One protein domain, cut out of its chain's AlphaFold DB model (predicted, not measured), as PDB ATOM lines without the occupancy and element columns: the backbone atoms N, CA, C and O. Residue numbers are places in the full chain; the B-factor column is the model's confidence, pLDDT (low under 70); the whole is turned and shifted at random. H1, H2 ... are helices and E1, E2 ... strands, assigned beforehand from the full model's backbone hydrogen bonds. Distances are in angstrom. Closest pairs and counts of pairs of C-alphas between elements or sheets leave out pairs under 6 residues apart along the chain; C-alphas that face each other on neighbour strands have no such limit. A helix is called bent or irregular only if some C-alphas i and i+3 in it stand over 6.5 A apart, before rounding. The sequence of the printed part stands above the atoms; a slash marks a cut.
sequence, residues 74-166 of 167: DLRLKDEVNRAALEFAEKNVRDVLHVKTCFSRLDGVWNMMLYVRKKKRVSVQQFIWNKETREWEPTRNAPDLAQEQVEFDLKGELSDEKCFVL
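Overview. This is residues 74 to 166 of the 167 residues of an uncharacterized protein of Desulfomonile tiedjei (strain ATCC 49306 / DSM 6799 / DCB-1) (UniProt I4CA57). The body is one strongly twisted sheet of five antiparallel strands, with the long helix H1 packed on one face and the short helix H2 on the other. E1 and E2 lie in the middle of the whole, while E4 and E5 are the sheet's edges. The printed part has 93 residues with two named helices and five named strands, in the order H1 E1 E2 E3 E4 H2 E5; across the sheet the order is E4 E3 E2 E1 E5. The class is mixed, helices and strands. The whole is compact, with a radius of gyration of the C-alphas of 12.7 A, and rounded, spanning 37 by 31 by 21 A.

Along the chain. The sheet holds E1, residues 96 to 104, 23.0 A long; E2, residues 109 to 118, 28.1 A; E3, residues 121 to 130, 28.9 A; E4, residues 135 to 145, 25.8 A; and E5, residues 161 to 165, 13.0 A. E4 bends by 66 degrees at residue 140. H1, residues 74 to 92, is 25.6 A long and begins at C-alpha 74 (126.945, 122.779, 89.785). It has a kink of 38 degrees near residue 81 and is irregular: C-alphas 76 and 79 are 7.4 A apart. H2, residues 147 to 155, is 13.5 A long and is neither bent nor irregular, but only just: C-alphas 148 and 151 are 6.1 A apart. E5 ends at C-alpha 165 (113.401, 116.316, 99.470).

Arrangement. E1, E2, E3 and E4 form a meander, each strand the antiparallel neighbour of the one before, in three hairpins. Across E1 and E2, N 102 and O 111 are 2.8 A apart; across E2 and E3, N 114 and O 125 are 2.9 A apart; across E3 and E4, N 128 and O 137 are 2.8 A apart. E5 is the antiparallel neighbour of E1, with N 101 and O 164 2.9 A apart. From edge to edge the strands' lines turn by 82 degrees. With H1 and H2 on opposite faces, the arrangement has three layers. H1 comes closest to E1 at the C-alphas of Asn 82 and Thr 101, 6.8 A apart. H2 is over E3 and E2 at a height over the sheet of 8.1 A, and runs along the strands, at 15 degrees to E2 on the local plane. The closest C-alphas of H2 and E3 are those of Gln 147 and Arg 121, 6.3 A apart. H1 and H2 are apart. O i to N i+4 pairs within hydrogen-bond range number 12 of 15 in H1 and 3 of 5 in H2.

Size, cuts and confidence. The two C-alphas farthest apart, those of Arg 76 and Lys 120, are 37.7 A apart. The printed part has no cut, and its six links between named elements are tight. The mean pLDDT of the printed part is 94.7, and no printed residue is under 70.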
ATOM      1  N   ASP A  74     127.042 123.239  88.403       73.06
ATOM      2  CA  ASP A  74     126.945 122.779  89.785       73.06
ATOM      3  C   ASP A  74     125.782 121.816  90.085       73.06
ATOM      4  O   ASP A  74     125.832 121.100  91.087       73.06
ATOM      5  N   LEU A  75     124.776 121.686  89.209       84.31
ATOM      6  CA  LEU A  75     123.762 120.626  89.349       84.31
ATOM      7  C   LEU A  75     124.347 119.224  89.125       84.31
ATOM      8  O   LEU A  75     123.711 118.229  89.471       84.31
ATOM      9  N   ARG A  76     125.568 119.131  88.588       88.69
ATOM     10  CA  ARG A  76     126.299 117.869  88.414       88.69
ATOM     11  C   ARG A  76     126.737 117.260  89.745       88.69
ATOM     12  O   ARG A  76     126.885 116.047  89.822       88.69
ATOM     13  N   LEU A  77     126.904 118.081  90.786       93.50
ATOM     14  CA  LEU A  77     127.273 117.628  92.131       93.50
ATOM     15  C   LEU A  77     126.076 117.132  92.948       93.50
ATOM     16  O   LEU A  77     126.264 116.648  94.059       93.50
ATOM     17  N   LYS A  78     124.854 117.223  92.411       95.19
ATOM     18  CA  LYS A  78     123.617 116.871  93.115       95.19
ATOM     19  C   LYS A  78     123.702 115.517  93.823       95.19
ATOM     20  O   LYS A  78     123.369 115.428  94.997       95.19
ATOM     21  N   ASP A  79     124.128 114.465  93.128       96.50
ATOM     22  CA  ASP A  79     124.115 113.114  93.702       96.50
ATOM     23  C   ASP A  79     125.156 112.945  94.820       96.50
ATOM     24  O   ASP A  79     124.927 112.193  95.768       96.50
ATOM     25  N   GLU A  80     126.279 113.663  94.735       96.56
ATOM     26  CA  GLU A  80     127.296 113.714  95.788       96.56
ATOM     27  C   GLU A  80     126.773 114.478  97.008       96.56
ATOM     28  O   GLU A  80     126.767 113.939  98.114       96.56
ATOM     29  N   VAL A  81     126.257 115.691  96.795       97.25
ATOM     30  CA  VAL A  81     125.719 116.561  97.851       97.25
ATOM     31  C   VAL A  81     124.550 115.889  98.570       97.25
ATOM     32  O   VAL A  81     124.516 115.853  99.798       97.25
ATOM     33  N   ASN A  82     123.616 115.286  97.830       98.19
ATOM     34  CA  ASN A  82     122.456 114.612  98.412       98.19
ATOM     35  C   ASN A  82     122.862 113.383  99.233       98.19
ATOM     36  O   ASN A  82     122.292 113.130 100.295       98.19
ATOM     37  N   ARG A  83     123.861 112.622  98.769       98.31
ATOM     38  CA  ARG A  83     124.402 111.491  99.532       98.31
ATOM     39  C   ARG A  83     125.069 111.968 100.819       98.31
ATOM     40  O   ARG A  83     124.780 111.419 101.879       98.31
ATOM     41  N   ALA A  84     125.898 113.006 100.732       98.25
ATOM     42  CA  ALA A  84     126.561 113.594 101.890       98.25
ATOM     43  C   ALA A  84     125.552 114.170 102.899       98.25
ATOM     44  O   ALA A  84     125.752 114.043 104.103       98.25
ATOM     45  N   ALA A  85     124.450 114.771 102.433       98.44
ATOM     46  CA  ALA A  85     123.365 115.271 103.284       98.44
ATOM     47  C   ALA A  85     122.711 114.154 104.109       98.44
ATOM     48  O   ALA A  85     122.538 114.294 105.320       98.44
ATOM     49  N   LEU A  86     122.374 113.032 103.464       98.50
ATOM     50  CA  LEU A  86     121.792 111.874 104.146       98.50
ATOM     51  C   LEU A  86     122.772 111.266 105.154       98.50
ATOM     52  O   LEU A  86     122.402 111.049 106.305       98.50
ATOM     53  N   GLU A  87     124.028 111.065 104.754       98.25
ATOM     54  CA  GLU A  87     125.068 110.524 105.634       98.25
ATOM     55  C   GLU A  87     125.314 111.428 106.852       98.25
ATOM     56  O   GLU A  87     125.411 110.950 107.985       98.25
ATOM     57  N   PHE A  88     125.367 112.745 106.638       98.12
ATOM     58  CA  PHE A  88     125.495 113.718 107.716       98.12
ATOM     59  C   PHE A  88     124.303 113.648 108.675       98.12
ATOM     60  O   PHE A  88     124.505 113.602 109.893       98.12
ATOM     61  N   ALA A  89     123.079 113.618 108.141       97.94
ATOM     62  CA  ALA A  89     121.858 113.551 108.935       97.94
ATOM     63  C   ALA A  89     121.811 112.273 109.785       97.94
ATOM     64  O   ALA A  89     121.554 112.356 110.982       97.94
ATOM     65  N   GLU A  90     122.117 111.113 109.200       97.62
ATOM     66  CA  GLU A  90     122.115 109.817 109.889       97.62
ATOM     67  C   GLU A  90     123.153 109.731 111.014       97.62
ATOM     68  O   GLU A  90     122.873 109.160 112.070       97.62
ATOM     69  N   LYS A  91     124.346 110.298 110.804       98.00
ATOM     70  CA  LYS A  91     125.453 110.212 111.767       98.00
ATOM     71  C   LYS A  91     125.347 111.220 112.907       98.00
ATOM     72  O   LYS A  91     125.688 110.888 114.040       98.00
ATOM     73  N   ASN A  92     124.916 112.446 112.614       97.56
ATOM     74  CA  ASN A  92     125.065 113.568 113.545       97.56
ATOM     75  C   ASN A  92     123.762 113.959 114.243       97.56
ATOM     76  O   ASN A  92     123.800 114.559 115.320       97.56
ATOM     77  N   VAL A  93     122.604 113.641 113.657       96.50
ATOM     78  CA  VAL A  93     121.318 114.170 114.117       96.50
ATOM     79  C   VAL A  93     120.318 113.038 114.322       96.50
ATOM     80  O   VAL A  93     119.974 112.286 113.417       96.50
ATOM     81  N   ARG A  94     119.803 112.917 115.545       96.31
ATOM     82  CA  ARG A  94     118.735 111.956 115.856       96.31
ATOM     83  C   ARG A  94     117.369 112.548 115.528       96.31
ATOM     84  O   ARG A  94     117.206 113.763 115.532       96.31
ATOM     85  N   ASP A  95     116.390 111.679 115.282       96.56
ATOM     86  CA  ASP A  95     114.983 112.053 115.068       96.56
ATOM     87  C   ASP A  95     114.738 113.005 113.880       96.56
ATOM     88  O   ASP A  95     113.816 113.829 113.894       96.56
ATOM     89  N   VAL A  96     115.558 112.881 112.832       97.44
ATOM     90  CA  VAL A  96     115.366 113.591 111.562       97.44
ATOM     91  C   VAL A  96     114.096 113.084 110.879       97.44
ATOM     92  O   VAL A  96     113.984 111.898 110.550       97.44
ATOM     93  N   LEU A  97     113.154 114.001 110.665       97.44
ATOM     94  CA  LEU A  97     111.920 113.784 109.916       97.44
ATOM     95  C   LEU A  97     112.176 113.891 108.423       97.44
ATOM     96  O   LEU A  97     111.864 112.953 107.701       97.44
ATOM     97  N   HIS A  98     112.783 115.003 108.004       98.00
ATOM     98  CA  HIS A  98     113.027 115.299 106.601       98.00
ATOM     99  C   HIS A  98     114.408 115.893 106.375       98.00
ATOM    100  O   HIS A  98     114.947 116.603 107.231       98.00
ATOM    101  N   VAL A  99     114.946 115.616 105.191       98.19
ATOM    102  CA  VAL A  99     116.185 116.212 104.683       98.19
ATOM    103  C   VAL A  99     115.857 116.869 103.355       98.19
ATOM    104  O   VAL A  99     115.443 116.191 102.415       98.19
ATOM    105  N   LYS A 100     116.036 118.186 103.272       97.62
ATOM    106  CA  LYS A 100     115.846 118.952 102.042       97.62
ATOM    107  C   LYS A 100     117.159 119.610 101.655       97.62
ATOM    108  O   LYS A 100     117.801 120.233 102.492       97.62
ATOM    109  N   THR A 101     117.553 119.483 100.397       97.69
ATOM    110  CA  THR A 101     118.732 120.148  99.827       97.69
ATOM    111  C   THR A 101     118.288 121.076  98.710       97.69
ATOM    112  O   THR A 101     117.549 120.633  97.833       97.69
ATOM    113  N   CYS A 102     118.745 122.322  98.705       96.12
ATOM    114  CA  CYS A 102     118.420 123.312  97.683       96.12
ATOM    115  C   CYS A 102     119.697 123.885  97.077       96.12
ATOM    116  O   CYS A 102     120.625 124.237  97.799       96.12
ATOM    117  N   PHE A 103     119.741 123.979  95.754       96.19
ATOM    118  CA  PHE A 103     120.796 124.687  95.040       96.19
ATOM    119  C   PHE A 103     120.322 126.101  94.699       96.19
ATOM    120  O   PHE A 103     119.371 126.236  93.925       96.19
ATOM    121  N   SER A 104     120.982 127.126  95.248       93.75
ATOM    122  CA  SER A 104     120.771 128.532  94.873       93.75
ATOM    123  C   SER A 104     121.485 128.806  93.557       93.75
ATOM    124  O   SER A 104     122.713 128.713  93.476       93.75
ATOM    125  N   ARG A 105     120.728 129.141  92.503       90.75
ATOM    126  CA  ARG A 105     121.323 129.518  91.209       90.75
ATOM    127  C   ARG A 105     121.994 130.888  91.266       90.75
ATOM    128  O   ARG A 105     122.896 131.122  90.469       90.75
ATOM    129  N   LEU A 106     121.554 131.768  92.170       90.19
ATOM    130  CA  LEU A 106     122.129 133.102  92.344       90.19
ATOM    131  C   LEU A 106     123.512 133.035  92.989       90.19
ATOM    132  O   LEU A 106     124.451 133.643  92.483       90.19
ATOM    133  N   ASP A 107     123.643 132.265  94.069       91.00
ATOM    134  CA  ASP A 107     124.891 132.191  94.836       91.00
ATOM    135  C   ASP A 107     125.801 131.049  94.368       91.00
ATOM    136  O   ASP A 107     126.988 131.019  94.686       91.00
ATOM    137  N   GLY A 108     125.260 130.080  93.620       92.69
ATOM    138  CA  GLY A 108     125.993 128.887  93.194       92.69
ATOM    139  C   GLY A 108     126.324 127.938  94.351       92.69
ATOM    140  O   GLY A 108     127.305 127.186  94.278       92.69
ATOM    141  N   VAL A 109     125.529 127.970  95.425       94.88
ATOM    142  CA  VAL A 109     125.769 127.204  96.656       94.88
ATOM    143  C   VAL A 109     124.628 126.231  96.944       94.88
ATOM    144  O   VAL A 109     123.466 126.476  96.620       94.88
ATOM    145  N   TRP A 110     124.977 125.105  97.565       97.06
ATOM    146  CA  TRP A 110     124.022 124.137  98.089       97.06
ATOM    147  C   TRP A 110     123.726 124.410  99.563       97.06
ATOM    148  O   TRP A 110     124.638 124.490 100.384       97.06
ATOM    149  N   ASN A 111     122.445 124.487  99.895       96.50
ATOM    150  CA  ASN A 111     121.925 124.594 101.250       96.50
ATOM    151  C   ASN A 111     121.223 123.291 101.637       96.50
ATOM    152  O   ASN A 111     120.566 122.660 100.810       96.50
ATOM    153  N   MET A 112     121.310 122.907 102.906       97.38
ATOM    154  CA  MET A 112     120.571 121.788 103.486       97.38
ATOM    155  C   MET A 112     119.710 122.279 104.646       97.38
ATOM    156  O   MET A 112     120.174 123.012 105.515       97.38
ATOM    157  N   MET A 113     118.458 121.834 104.674       97.31
ATOM    158  CA  MET A 113     117.516 122.025 105.767       97.31
ATOM    159  C   MET A 113     117.206 120.660 106.380       97.31
ATOM    160  O   MET A 113     116.682 119.764 105.710       97.31
ATOM    161  N   LEU A 114     117.538 120.504 107.661       97.44
ATOM    162  CA  LEU A 114     117.196 119.331 108.458       97.44
ATOM    163  C   LEU A 114     115.998 119.645 109.348       97.44
ATOM    164  O   LEU A 114     116.061 120.538 110.194       97.44
ATOM    165  N   TYR A 115     114.929 118.869 109.189       97.56
ATOM    166  CA  TYR A 115     113.713 118.979 109.988       97.56
ATOM    167  C   TYR A 115     113.753 117.918 111.080       97.56
ATOM    168  O   TYR A 115     113.622 116.726 110.806       97.56
ATOM    169  N   VAL A 116     113.944 118.336 112.327       97.50
ATOM    170  CA  VAL A 116     114.184 117.444 113.470       97.50
ATOM    171  C   VAL A 116     112.997 117.478 114.419       97.50
ATOM    172  O   VAL A 116     112.554 118.548 114.846       97.50
ATOM    173  N   ARG A 117     112.469 116.309 114.793       97.56
ATOM    174  CA  ARG A 117     111.340 116.233 115.729       97.56
ATOM    175  C   ARG A 117     111.757 116.722 117.117       97.56
ATOM    176  O   ARG A 117     112.684 116.199 117.725       97.56
ATOM    177  N   LYS A 118     111.002 117.671 117.675       95.69
ATOM    178  CA  LYS A 118     111.228 118.234 119.012       95.69
ATOM    179  C   LYS A 118     109.916 118.330 119.791       95.69
ATOM    180  O   LYS A 118     109.246 119.362 119.830       95.69
ATOM    181  N   LYS A 119     109.553 117.239 120.472       92.75
ATOM    182  CA  LYS A 119     108.278 117.092 121.205       92.75
ATOM    183  C   LYS A 119     107.069 117.365 120.293       92.75
ATOM    184  O   LYS A 119     106.730 116.514 119.485       92.75
ATOM    185  N   LYS A 120     106.431 118.533 120.439       93.88
ATOM    186  CA  LYS A 120     105.250 118.975 119.673       93.88
ATOM    187  C   LYS A 120     105.591 119.940 118.527       93.88
ATOM    188  O   LYS A 120     104.685 120.478 117.907       93.88
ATOM    189  N   ARG A 121     106.876 120.229 118.310       96.75
ATOM    190  CA  ARG A 121     107.368 121.134 117.265       96.75
ATOM    191  C   ARG A 121     108.420 120.431 116.418       96.75
ATOM    192  O   ARG A 121     108.929 119.373 116.799       96.75
ATOM    193  N   VAL A 122     108.766 121.048 115.301       97.69
ATOM    194  CA  VAL A 122     109.846 120.607 114.422       97.69
ATOM    195  C   VAL A 122     110.906 121.695 114.388       97.69
ATOM    196  O   VAL A 122     110.607 122.844 114.085       97.69
ATOM    197  N   SER A 123     112.132 121.352 114.761       97.31
ATOM    198  CA  SER A 123     113.261 122.275 114.693       97.31
ATOM    199  C   SER A 123     113.874 122.212 113.303       97.31
ATOM    200  O   SER A 123     114.049 121.115 112.774       97.31
ATOM    201  N   VAL A 124     114.188 123.367 112.724       97.06
ATOM    202  CA  VAL A 124     114.788 123.454 111.391       97.06
ATOM    203  C   VAL A 124     116.222 123.946 111.535       97.06
ATOM    204  O   VAL A 124     116.475 125.062 111.990       97.06
ATOM    205  N   GLN A 125     117.169 123.089 111.168       96.88
ATOM    206  CA  GLN A 125     118.597 123.398 111.186       96.88
ATOM    207  C   GLN A 125     119.075 123.609 109.753       96.88
ATOM    208  O   GLN A 125     118.793 122.777 108.888       96.88
ATOM    209  N   GLN A 126     119.771 124.717 109.504       97.06
ATOM    210  CA  GLN A 126     120.268 125.070 108.178       97.06
ATOM    211  C   GLN A 126     121.781 124.900 108.101       97.06
ATOM    212  O   GLN A 126     122.519 125.283 109.014       97.06
ATOM    213  N   PHE A 127     122.223 124.346 106.979       97.69
ATOM    214  CA  PHE A 127     123.620 124.103 106.673       97.69
ATOM    215  C   PHE A 127     123.931 124.529 105.245       97.69
ATOM    216  O   PHE A 127     123.048 124.541 104.387       97.69
ATOM    217  N   ILE A 128     125.196 124.826 104.995       97.75
ATOM    218  CA  ILE A 128     125.730 125.176 103.685       97.75
ATOM    219  C   ILE A 128     126.822 124.180 103.300       97.75
ATOM    220  O   ILE A 128     127.576 123.714 104.155       97.75
ATOM    221  N   TRP A 129     126.870 123.798 102.029       97.69
ATOM    222  CA  TRP A 129     127.874 122.868 101.521       97.69
ATOM    223  C   TRP A 129     129.174 123.608 101.222       97.69
ATOM    224  O   TRP A 129     129.223 124.445 100.313       97.69
ATOM    225  N   ASN A 130     130.242 123.259 101.933       96.88
ATOM    226  CA  ASN A 130     131.574 123.741 101.608       96.88
ATOM    227  C   ASN A 130     132.178 122.858 100.502       96.88
ATOM    228  O   ASN A 130     132.487 121.686 100.715       96.88
ATOM    229  N   LYS A 131     132.349 123.419  99.297       94.25
ATOM    230  CA  LYS A 131     132.878 122.689  98.129       94.25
ATOM    231  C   LYS A 131     134.347 122.277  98.287       94.25
ATOM    232  O   LYS A 131     134.767 121.320  97.640       94.25
ATOM    233  N   GLU A 132     135.116 122.989  99.108       95.06
ATOM    234  CA  GLU A 132     136.543 122.726  99.318       95.06
ATOM    235  C   GLU A 132     136.749 121.567 100.293       95.06
ATOM    236  O   GLU A 132     137.478 120.625  99.988       95.06
ATOM    237  N   THR A 133     136.067 121.606 101.441       97.62
ATOM    238  CA  THR A 133     136.185 120.571 102.480       97.62
ATOM    239  C   THR A 133     135.261 119.382 102.245       97.62
ATOM    240  O   THR A 133     135.521 118.302 102.767       97.62
ATOM    241  N   ARG A 134     134.218 119.552 101.420       96.75
ATOM    242  CA  ARG A 134     133.127 118.586 101.212       96.75
ATOM    243  C   ARG A 134     132.390 118.246 102.507       96.75
ATOM    244  O   ARG A 134     132.038 117.094 102.756       96.75
ATOM    245  N   GLU A 135     132.153 119.264 103.323       97.44
ATOM    246  CA  GLU A 135     131.446 119.140 104.595       97.44
ATOM    247  C   GLU A 135     130.267 120.119 104.679       97.44
ATOM    248  O   GLU A 135     130.214 121.139 103.986       97.44
ATOM    249  N   TRP A 136     129.297 119.783 105.533       98.12
ATOM    250  CA  TRP A 136     128.158 120.641 105.847       98.12
ATOM    251  C   TRP A 136     128.495 121.557 107.017       98.12
ATOM    252  O   TRP A 136     128.737 121.090 108.130       98.12
ATOM    253  N   GLU A 137     128.442 122.863 106.784       97.88
ATOM    254  CA  GLU A 137     128.717 123.875 107.800       97.88
ATOM    255  C   GLU A 137     127.412 124.497 108.306       97.88
ATOM    256  O   GLU A 137     126.542 124.837 107.501       97.88
ATOM    257  N   PRO A 138     127.226 124.660 109.627       97.06
ATOM    258  CA  PRO A 138     126.016 125.261 110.169       97.06
ATOM    259  C   PRO A 138     125.972 126.755 109.831       97.06
ATOM    260  O   PRO A 138     126.925 127.485 110.095       97.06
ATOM    261  N   THR A 139     124.847 127.234 109.303       94.44
ATOM    262  CA  THR A 139     124.677 128.664 109.007       94.44
ATOM    263  C   THR A 139     123.969 129.368 110.154       94.44
ATOM    264  O   THR A 139     124.572 130.157 110.883       94.44
ATOM    265  N   ARG A 140     122.675 129.090 110.338       86.12
ATOM    266  CA  ARG A 140     121.834 129.640 111.407       86.12
ATOM    267  C   ARG A 140     120.732 128.656 111.779       86.12
ATOM    268  O   ARG A 140     120.269 127.860 110.968       86.12
ATOM    269  N   ASN A 141     120.270 128.755 113.021       79.69
ATOM    270  CA  ASN A 141     119.062 128.056 113.441       79.69
ATOM    271  C   ASN A 141     117.843 128.825 112.931       79.69
ATOM    272  O   ASN A 141     117.693 130.014 113.228       79.69
ATOM    273  N   ALA A 142     116.973 128.146 112.190       89.94
ATOM    274  CA  ALA A 142     115.683 128.692 111.810       89.94
ATOM    275  C   ALA A 142     114.676 128.531 112.969       89.94
ATOM    276  O   ALA A 142     114.868 127.689 113.855       89.94
ATOM    277  N   PRO A 143     113.606 129.344 113.010       93.12
ATOM    278  CA  PRO A 143     112.557 129.195 114.011       93.12
ATOM    279  C   PRO A 143     111.925 127.795 113.985       93.12
ATOM    280  O   PRO A 143     111.681 127.235 112.920       93.12
ATOM    281  N   ASP A 144     111.606 127.251 115.163       95.38
ATOM    282  CA  ASP A 144     110.889 125.975 115.268       95.38
ATOM    283  C   ASP A 144     109.491 126.098 114.622       95.38
ATOM    284  O   ASP A 144     108.709 126.989 114.969       95.38
ATOM    285  N   LEU A 145     109.126 125.155 113.758       96.31
ATOM    286  CA  LEU A 145     107.856 125.112 113.031       96.31
ATOM    287  C   LEU A 145     106.812 124.234 113.734       96.31
ATOM    288  O   LEU A 145     107.141 123.323 114.507       96.31
ATOM    289  N   ALA A 146     105.535 124.512 113.466       96.25
ATOM    290  CA  ALA A 146     104.455 123.560 113.724       96.25
ATOM    291  C   ALA A 146     104.480 122.439 112.669       96.25
ATOM    292  O   ALA A 146     104.952 122.658 111.555       96.25
ATOM    293  N   GLN A 147     103.977 121.246 112.999       93.44
ATOM    294  CA  GLN A 147     104.008 120.086 112.095       93.44
ATOM    295  C   GLN A 147     103.313 120.398 110.757       93.44
ATOM    296  O   GLN A 147     103.815 120.040 109.698       93.44
ATOM    297  N   GLU A 148     102.202 121.127 110.803       93.06
ATOM    298  CA  GLU A 148     101.393 121.505 109.642       93.06
ATOM    299  C   GLU A 148     102.133 122.483 108.715       93.06
ATOM    300  O   GLU A 148     101.918 122.494 107.506       93.06
ATOM    301  N   GLN A 149     103.037 123.295 109.271       95.81
ATOM    302  CA  GLN A 149     103.850 124.244 108.505       95.81
ATOM    303  C   GLN A 149     105.018 123.560 107.789       95.81
ATOM    304  O   GLN A 149     105.485 124.073 106.775       95.81
ATOM    305  N   VAL A 150     105.473 122.401 108.281       95.69
ATOM    306  CA  VAL A 150     106.589 121.658 107.675       95.69
ATOM    307  C   VAL A 150     106.251 121.233 106.252       95.69
ATOM    308  O   VAL A 150     107.075 121.389 105.362       95.69
ATOM    309  N   GLU A 151     105.036 120.748 105.998       94.00
ATOM    310  CA  GLU A 151     104.649 120.323 104.647       94.00
ATOM    311  C   GLU A 151     104.623 121.478 103.642       94.00
ATOM    312  O   GLU A 151     104.973 121.292 102.476       94.00
ATOM    313  N   PHE A 152     104.205 122.666 104.087       94.12
ATOM    314  CA  PHE A 152     104.235 123.869 103.260       94.12
ATOM    315  C   PHE A 152     105.678 124.253 102.920       94.12
ATOM    316  O   PHE A 152     105.998 124.479 101.757       94.12
ATOM    317  N   ASP A 153     106.555 124.245 103.923       94.00
ATOM    318  CA  ASP A 153     107.970 124.584 103.767       94.00
ATOM    319  C   ASP A 153     108.725 123.575 102.884       94.00
ATOM    320  O   ASP A 153     109.527 123.953 102.030       94.00
ATOM    321  N   LEU A 154     108.411 122.278 102.996       95.25
ATOM    322  CA  LEU A 154     108.979 121.235 102.136       95.25
ATOM    323  C   LEU A 154     108.606 121.433 100.665       95.25
ATOM    324  O   LEU A 154     109.475 121.282  99.806       95.25
ATOM    325  N   LYS A 155     107.352 121.808 100.383       92.44
ATOM    326  CA  LYS A 155     106.846 122.066  99.024       92.44
ATOM    327  C   LYS A 155     107.287 123.414  98.457       92.44
ATOM    328  O   LYS A 155     107.275 123.576  97.242       92.44
ATOM    329  N   GLY A 156     107.631 124.371  99.314       90.06
ATOM    330  CA  GLY A 156     108.099 125.683  98.885       90.06
ATOM    331  C   GLY A 156     109.409 125.575  98.110       90.06
ATOM    332  O   GLY A 156     110.384 125.021  98.609       90.06
ATOM    333  N   GLU A 157     109.445 126.123  96.904       82.81
ATOM    334  CA  GLU A 157     110.680 126.372  96.163       82.81
ATOM    335  C   GLU A 157     110.775 127.878  95.923       82.81
ATOM    336  O   GLU A 157     109.796 128.503  95.503       82.81
ATOM    337  N   LEU A 158     111.928 128.478  96.226       80.31
ATOM    338  CA  LEU A 158     112.207 129.843  95.791       80.31
ATOM    339  C   LEU A 158     112.458 129.829  94.278       80.31
ATOM    340  O   LEU A 158     112.979 128.855  93.738       80.31
ATOM    341  N   SER A 159     112.050 130.891  93.574       81.56
ATOM    342  CA  SER A 159     112.050 130.927  92.098       81.56
ATOM    343  C   SER A 159     113.429 130.686  91.472       81.56
ATOM    344  O   SER A 159     113.525 130.312  90.303       81.56
ATOM    345  N   ASP A 160     114.484 130.965  92.222       86.94
ATOM    346  CA  ASP A 160     115.887 130.858  91.850       86.94
ATOM    347  C   ASP A 160     116.573 129.612  92.430       86.94
ATOM    348  O   ASP A 160     117.732 129.336  92.113       86.94
ATOM    349  N   GLU A 161     115.859 128.822  93.225       90.62
ATOM    350  CA  GLU A 161     116.381 127.612  93.837       90.62
ATOM    351  C   GLU A 161     115.888 126.358  93.119       90.62
ATOM    352  O   GLU A 161     114.855 126.324  92.449       90.62
ATOM    353  N   LYS A 162     116.662 125.281  93.243       93.75
ATOM    354  CA  LYS A 162     116.211 123.939  92.876       93.75
ATOM    355  C   LYS A 162     116.355 123.023  94.074       93.75
ATOM    356  O   LYS A 162     117.480 122.723  94.477       93.75
ATOM    357  N   CYS A 163     115.230 122.583  94.621       95.25
ATOM    358  CA  CYS A 163     115.197 121.806  95.848       95.25
ATOM    359  C   CYS A 163     114.931 120.319  95.602       95.25
ATOM    360  O   CYS A 163     114.349 119.906  94.602       95.25
ATOM    361  N   PHE A 164     115.373 119.497  96.548       96.06
ATOM    362  CA  PHE A 164     115.170 118.056  96.560       96.06
ATOM    363  C   PHE A 164     114.880 117.618  97.991       96.06
ATOM    364  O   PHE A 164     115.686 117.860  98.888       96.06
ATOM    365  N   VAL A 165     113.736 116.971  98.200       97.00
ATOM    366  CA  VAL A 165     113.401 116.316  99.470       97.00
ATOM    367  C   VAL A 165     113.882 114.871  99.385       97.00
ATOM    368  O   VAL A 165     113.489 114.138  98.481       97.00
ATOM    369  N   LEU A 166     114.785 114.488 100.284       96.00
ATOM    370  CA  LEU A 166     115.495 113.205 100.254       96.00
ATOM    371  C   LEU A 166     114.892 112.175 101.216       96.00
ATOM    372  O   LEU A 166     115.080 110.973 101.028       96.00
TER     373      LEU A 166